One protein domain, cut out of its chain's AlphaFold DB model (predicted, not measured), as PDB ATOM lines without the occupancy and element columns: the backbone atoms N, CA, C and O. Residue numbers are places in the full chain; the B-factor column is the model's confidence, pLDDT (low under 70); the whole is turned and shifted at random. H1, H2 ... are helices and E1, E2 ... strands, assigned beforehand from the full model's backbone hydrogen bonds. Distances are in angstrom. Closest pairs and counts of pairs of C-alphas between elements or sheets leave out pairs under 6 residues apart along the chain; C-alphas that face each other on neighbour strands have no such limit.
ATOM      1  N   LYS A   4       2.568 -13.410   6.507       63.91
ATOM      2  CA  LYS A   4       1.351 -13.598   5.688       63.91
ATOM      3  C   LYS A   4       1.515 -12.958   4.323       63.91
ATOM      4  O   LYS A   4       1.731 -11.765   4.244       63.91
ATOM      5  N   CYS A   5       1.346 -13.715   3.246       68.19
ATOM      6  CA  CYS A   5       1.408 -13.112   1.917       68.19
ATOM      7  C   CYS A   5       0.268 -12.095   1.727       68.19
ATOM      8  O   CYS A   5      -0.891 -12.451   1.917       68.19
ATOM      9  N   ASP A   6       0.581 -10.875   1.292       65.81
ATOM     10  CA  ASP A   6      -0.403  -9.799   1.073       65.81
ATOM     11  C   ASP A   6      -1.458 -10.157   0.003       65.81
ATOM     12  O   ASP A   6      -2.590  -9.692   0.031       65.81
ATOM     13  N   ILE A   7      -1.112 -11.067  -0.913       69.00
ATOM     14  CA  ILE A   7      -1.900 -11.344  -2.123       69.00
ATOM     15  C   ILE A   7      -2.838 -12.533  -1.947       69.00
ATOM     16  O   ILE A   7      -3.987 -12.475  -2.370       69.00
ATOM     17  N   CYS A   8      -2.363 -13.625  -1.345       69.06
ATOM     18  CA  CYS A   8      -3.194 -14.801  -1.076       69.06
ATOM     19  C   CYS A   8      -3.646 -14.897   0.386       69.06
ATOM     20  O   CYS A   8      -4.352 -15.829   0.745       69.06
ATOM     21  N   ASN A   9      -3.236 -13.951   1.240       68.38
ATOM     22  CA  ASN A   9      -3.477 -13.945   2.690       68.38
ATOM     23  C   ASN A   9      -3.021 -15.223   3.427       68.38
ATOM     24  O   ASN A   9      -3.314 -15.431   4.606       68.38
ATOM     25  N   THR A  10      -2.251 -16.067   2.746       66.31
ATOM     26  CA  THR A  10      -1.730 -17.329   3.250       66.31
ATOM     27  C   THR A  10      -0.676 -17.114   4.315       66.31
ATOM     28  O   THR A  10       0.242 -16.304   4.149       66.31
ATOM     29  N   LYS A  11      -0.729 -17.937   5.367       65.44
ATOM     30  CA  LYS A  11       0.374 -18.076   6.318       65.44
ATOM     31  C   LYS A  11       1.559 -18.771   5.657       65.44
ATOM     32  O   LYS A  11       1.529 -19.959   5.363       65.44
ATOM     33  N   ILE A  12       2.633 -18.023   5.499       72.12
ATOM     34  CA  ILE A  12       3.949 -18.533   5.170       72.12
ATOM     35  C   ILE A  12       4.601 -19.018   6.458       72.12
ATOM     36  O   ILE A  12       4.819 -18.260   7.413       72.12
ATOM     37  N   GLU A  13       4.919 -20.306   6.472       69.06
ATOM     38  CA  GLU A  13       5.632 -20.915   7.578       69.06
ATOM     39  C   GLU A  13       7.083 -20.435   7.614       69.06
ATOM     40  O   GLU A  13       7.794 -20.355   6.609       69.06
ATOM     41  N   SER A  14       7.531 -20.100   8.818       69.50
ATOM     42  CA  SER A  14       8.906 -19.713   9.089       69.50
ATOM     43  C   SER A  14       9.493 -20.655  10.127       69.50
ATOM     44  O   SER A  14       8.857 -20.917  11.147       69.50
ATOM     45  N   THR A  15      10.715 -21.127   9.901       69.44
ATOM     46  CA  THR A  15      11.462 -21.933  10.873       69.44
ATOM     47  C   THR A  15      11.752 -21.130  12.142       69.44
ATOM     48  O   THR A  15      11.696 -19.899  12.139       69.44
ATOM     49  N   PHE A  16      12.164 -21.821  13.210       65.88
ATOM     50  CA  PHE A  16      12.556 -21.218  14.494       65.88
ATOM     51  C   PHE A  16      13.634 -20.117  14.353       65.88
ATOM     52  O   PHE A  16      13.677 -19.180  15.140       65.88
ATOM     53  N   LEU A  17      14.444 -20.167  13.283       65.62
ATOM     54  CA  LEU A  17      15.431 -19.143  12.906       65.62
ATOM     55  C   LEU A  17      14.867 -17.992  12.037       65.62
ATOM     56  O   LEU A  17      15.626 -17.330  11.331       65.62
ATOM     57  N   ASN A  18      13.551 -17.756  12.020       65.50
ATOM     58  CA  ASN A  18      12.907 -16.730  11.182       65.50
ATOM     59  C   ASN A  18      13.193 -16.866   9.667       65.50
ATOM     60  O   ASN A  18      13.071 -15.907   8.900       65.50
ATOM     61  N   LYS A  19      13.564 -18.067   9.206       66.44
ATOM     62  CA  LYS A  19      13.743 -18.363   7.779       66.44
ATOM     63  C   LYS A  19      12.421 -18.835   7.193       66.44
ATOM     64  O   LYS A  19      11.791 -19.733   7.730       66.44
ATOM     65  N   LEU A  20      12.008 -18.231   6.087       71.31
ATOM     66  CA  LEU A  20      10.791 -18.621   5.378       71.31
ATOM     67  C   LEU A  20      11.022 -19.979   4.700       71.31
ATOM     68  O   LEU A  20      12.010 -20.157   3.980       71.31
ATOM     69  N   LEU A  21      10.152 -20.943   4.995       66.69
ATOM     70  CA  LEU A  21      10.202 -22.302   4.460       66.69
ATOM     71  C   LEU A  21       9.530 -22.330   3.085       66.69
ATOM     72  O   LEU A  21       8.475 -21.736   2.888       66.69
ATOM     73  N   GLY A  22      10.161 -22.989   2.112       68.19
ATOM     74  CA  GLY A  22       9.563 -23.216   0.789       68.19
ATOM     75  C   GLY A  22       9.411 -21.981  -0.108       68.19
ATOM     76  O   GLY A  22       9.029 -22.128  -1.262       68.19
ATOM     77  N   THR A  23       9.768 -20.775   0.347       71.75
ATOM     78  CA  THR A  23       9.559 -19.542  -0.435       71.75
ATOM     79  C   THR A  23      10.610 -19.276  -1.514       71.75
ATOM     80  O   THR A  23      10.772 -18.146  -1.972       71.75
ATOM     81  N   HIS A  24      11.429 -20.262  -1.870       72.88
ATOM     82  CA  HIS A  24      12.447 -20.073  -2.894       72.88
ATOM     83  C   HIS A  24      12.540 -21.297  -3.776       72.88
ATOM     84  O   HIS A  24      12.711 -22.404  -3.271       72.88
ATOM     85  N   VAL A  25      12.556 -21.079  -5.084       72.44
ATOM     86  CA  VAL A  25      12.887 -22.124  -6.053       72.44
ATOM     87  C   VAL A  25      14.157 -21.747  -6.797       72.44
ATOM     88  O   VAL A  25      14.467 -20.567  -6.984       72.44
ATOM     89  N   LYS A  26      14.906 -22.760  -7.224       76.88
ATOM     90  CA  LYS A  26      16.016 -22.588  -8.159       76.88
ATOM     91  C   LYS A  26      15.548 -22.968  -9.553       76.88
ATOM     92  O   LYS A  26      14.985 -24.040  -9.741       76.88
ATOM     93  N   ASP A  27      15.807 -22.092 -10.512       75.75
ATOM     94  CA  ASP A  27      15.623 -22.399 -11.926       75.75
ATOM     95  C   ASP A  27      16.739 -23.338 -12.432       75.75
ATOM     96  O   ASP A  27      17.761 -23.507 -11.757       75.75
ATOM     97  N   LYS A  28      16.611 -23.899 -13.645       73.25
ATOM     98  CA  LYS A  28      17.639 -24.781 -14.247       73.25
ATOM     99  C   LYS A  28      19.004 -24.096 -14.376       73.25
ATOM    100  O   LYS A  28      20.032 -24.762 -14.379       73.25
ATOM    101  N   LYS A  29      19.023 -22.759 -14.435       78.00
ATOM    102  CA  LYS A  29      20.240 -21.927 -14.453       78.00
ATOM    103  C   LYS A  29      20.797 -21.595 -13.059       78.00
ATOM    104  O   LYS A  29      21.680 -20.753 -12.942       78.00
ATOM    105  N   GLY A  30      20.247 -22.169 -11.987       74.25
ATOM    106  CA  GLY A  30      20.664 -21.901 -10.606       74.25
ATOM    107  C   GLY A  30      20.214 -20.546 -10.049       74.25
ATOM    108  O   GLY A  30      20.506 -20.243  -8.889       74.25
ATOM    109  N   LYS A  31      19.473 -19.740 -10.826       77.12
ATOM    110  CA  LYS A  31      18.886 -18.484 -10.346       77.12
ATOM    111  C   LYS A  31      17.845 -18.787  -9.273       77.12
ATOM    112  O   LYS A  31      16.927 -19.576  -9.489       77.12
ATOM    113  N   LYS A  32      18.024 -18.174  -8.104       73.12
ATOM    114  CA  LYS A  32      17.124 -18.314  -6.962       73.12
ATOM    115  C   LYS A  32      16.009 -17.285  -7.091       73.12
ATOM    116  O   LYS A  32      16.260 -16.091  -6.968       73.12
ATOM    117  N   HIS A  33      14.796 -17.762  -7.320       75.00
ATOM    118  CA  HIS A  33      13.598 -16.939  -7.345       75.00
ATOM    119  C   HIS A  33      12.902 -17.042  -5.998       75.00
ATOM    120  O   HIS A  33      12.750 -18.133  -5.449       75.00
ATOM    121  N   PHE A  34      12.507 -15.895  -5.466       76.19
ATOM    122  CA  PHE A  34      11.682 -15.799  -4.273       76.19
ATOM    123  C   PHE A  34      10.244 -16.014  -4.727       76.19
ATOM    124  O   PHE A  34       9.773 -15.284  -5.593       76.19
ATOM    125  N   ILE A  35       9.577 -17.051  -4.235       75.81
ATOM    126  CA  ILE A  35       8.226 -17.397  -4.664       75.81
ATOM    127  C   ILE A  35       7.341 -17.655  -3.454       75.81
ATOM    128  O   ILE A  35       7.740 -18.330  -2.517       75.81
ATOM    129  N   CYS A  36       6.127 -17.132  -3.486       74.44
ATOM    130  CA  CYS A  36       5.059 -17.524  -2.574       74.44
ATOM    131  C   CYS A  36       4.667 -19.004  -2.796       74.44
ATOM    132  O   CYS A  36       4.370 -19.362  -3.934       74.44
ATOM    133  N   PRO A  37       4.645 -19.871  -1.767       70.56
ATOM    134  CA  PRO A  37       4.354 -21.296  -1.941       70.56
ATOM    135  C   PRO A  37       2.900 -21.580  -2.342       70.56
ATOM    136  O   PRO A  37       2.671 -22.511  -3.104       70.56
ATOM    137  N   GLU A  38       1.932 -20.774  -1.889       72.88
ATOM    138  CA  GLU A  38       0.520 -20.949  -2.279       72.88
ATOM    139  C   GLU A  38       0.206 -20.294  -3.625       72.88
ATOM    140  O   GLU A  38      -0.325 -20.919  -4.534       72.88
ATOM    141  N   CYS A  39       0.575 -19.025  -3.779       74.56
ATOM    142  CA  CYS A  39       0.205 -18.231  -4.941       74.56
ATOM    143  C   CYS A  39       1.192 -18.317  -6.112       74.56
ATOM    144  O   CYS A  39       0.969 -17.696  -7.149       74.56
ATOM    145  N   GLN A  40       2.319 -19.020  -5.939       73.44
ATOM    146  CA  GLN A  40       3.419 -19.139  -6.908       73.44
ATOM    147  C   GLN A  40       3.913 -17.803  -7.495       73.44
ATOM    148  O   GLN A  40       4.592 -17.766  -8.527       73.44
ATOM    149  N   LYS A  41       3.635 -16.685  -6.816       75.31
ATOM    150  CA  LYS A  41       4.068 -15.368  -7.269       75.31
ATOM    151  C   LYS A  41       5.576 -15.258  -7.160       75.31
ATOM    152  O   LYS A  41       6.123 -15.365  -6.065       75.31
ATOM    153  N   LYS A  42       6.227 -15.023  -8.297       74.06
ATOM    154  CA  LYS A  42       7.658 -14.735  -8.381       74.06
ATOM    155  C   LYS A  42       7.901 -13.290  -7.956       74.06
ATOM    156  O   LYS A  42       7.365 -12.367  -8.558       74.06
ATOM    157  N   TYR A  43       8.736 -13.114  -6.949       72.75
ATOM    158  CA  TYR A  43       9.296 -11.835  -6.543       72.75
ATOM    159  C   TYR A  43      10.687 -11.698  -7.163       72.75
ATOM    160  O   TYR A  43      11.468 -12.660  -7.176       72.75
ATOM    161  N   GLY A  44      10.992 -10.513  -7.694       68.44
ATOM    162  CA  GLY A  44      12.303 -10.226  -8.280       68.44
ATOM    163  C   GLY A  44      13.402 -10.167  -7.221       68.44
ATOM    164  O   GLY A  44      14.529 -10.592  -7.475       68.44
ATOM    165  N   SER A  45      13.041  -9.731  -6.012       68.25
ATOM    166  CA  SER A  45      13.970  -9.484  -4.911       68.25
ATOM    167  C   SER A  45      13.427  -9.971  -3.567       68.25
ATOM    168  O   SER A  45      12.218 -10.031  -3.332       68.25
ATOM    169  N   LYS A  46      14.342 -10.259  -2.634       69.44
ATOM    170  CA  LYS A  46      13.997 -10.607  -1.245       69.44
ATOM    171  C   LYS A  46      13.222  -9.488  -0.551       69.44
ATOM    172  O   LYS A  46      12.355  -9.775   0.261       69.44
ATOM    173  N   GLU A  47      13.548  -8.239  -0.864       70.19
ATOM    174  CA  GLU A  47      12.930  -7.041  -0.288       70.19
ATOM    175  C   GLU A  47      11.469  -6.893  -0.705       70.19
ATOM    176  O   GLU A  47      10.615  -6.638   0.138       70.19
ATOM    177  N   GLU A  48      11.163  -7.135  -1.983       70.19
ATOM    178  CA  GLU A  48       9.779  -7.185  -2.459       70.19
ATOM    179  C   GLU A  48       9.001  -8.308  -1.787       70.19
ATOM    180  O   GLU A  48       7.851  -8.118  -1.403       70.19
ATOM    181  N   MET A  49       9.633  -9.469  -1.605       69.81
ATOM    182  CA  MET A  49       9.007 -10.564  -0.881       69.81
ATOM    183  C   MET A  49       8.743 -10.166   0.576       69.81
ATOM    184  O   MET A  49       7.660 -10.407   1.076       69.81
ATOM    185  N   LEU A  50       9.699  -9.519   1.248       67.62
ATOM    186  CA  LEU A  50       9.566  -9.105   2.645       67.62
ATOM    187  C   LEU A  50       8.520  -8.001   2.852       67.62
ATOM    188  O   LEU A  50       7.934  -7.951   3.923       67.62
ATOM    189  N   LYS A  51       8.317  -7.122   1.861       68.62
ATOM    190  CA  LYS A  51       7.269  -6.088   1.880       68.62
ATOM    191  C   LYS A  51       5.865  -6.653   1.673       68.62
ATOM    192  O   LYS A  51       4.914  -6.066   2.161       68.62
ATOM    193  N   ASN A  52       5.739  -7.746   0.920       62.81
ATOM    194  CA  ASN A  52       4.459  -8.385   0.598       62.81
ATOM    195  C   ASN A  52       4.149  -9.578   1.531       62.81
ATOM    196  O   ASN A  52       3.461 -10.517   1.114       62.81
ATOM    197  N   ILE A  53       4.719  -9.581   2.742       64.12
ATOM    198  CA  ILE A  53       4.656 -10.639   3.765       64.12
ATOM    199  C   ILE A  53       4.364 -10.039   5.146       64.12
ATOM    200  O   ILE A  53       3.760 -10.750   5.992       64.12
TER     201      ILE A  53
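Overview. This is residues 4 to 53 of the 53 residues of an uncharacterized protein of Candidatus Woesearchaeota archaeon (UniProt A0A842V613). This is a fold with little regular structure: a small strand hairpin of E1 and E2, a short helix H1 beside E2, and a long loop, residues 4 to 23, before them. The hairpin's turn and this loop reach opposite ends. The 50 printed residues have two antiparallel strands, E1 - E2, then one helix; the class is mixed, with only 13 residues in named elements. The whole is compact, radius of gyration of the C-alphas 10.5 A, spanning 29 by 24 by 18 A.

Along the chain. E2 is residues 32 to 35, 9.2 A long. E1 is residues 24 to 26, beginning at C-alpha 24 (12.447, -20.073, -2.894). H1 is residues 46 to 51, 8.7 A long, ending at C-alpha 51 (7.269, -6.088, 1.880).

Arrangement. E1 and E2 form an antiparallel hairpin at 142 degrees; N 25 and O 33 are 3.0 A apart, within hydrogen-bond range. Residues 34 to 35 of E2 also pair antiparallel with residues 42 to 43. The closest C-alphas of E2 and H1, Phe 34 and Lys 46, are 6.4 A apart. E1 and H1 are apart. In H1 every O i to N i+4 pair is within hydrogen-bond range.

Size, cuts and confidence. The farthest C-alphas, Asn 9 and Lys 29, are 30.3 A apart. The printed part has no cut and no long link. Mean pLDDT of the printed part is 70.5; 25 residues are under 70, among them 4 to 11.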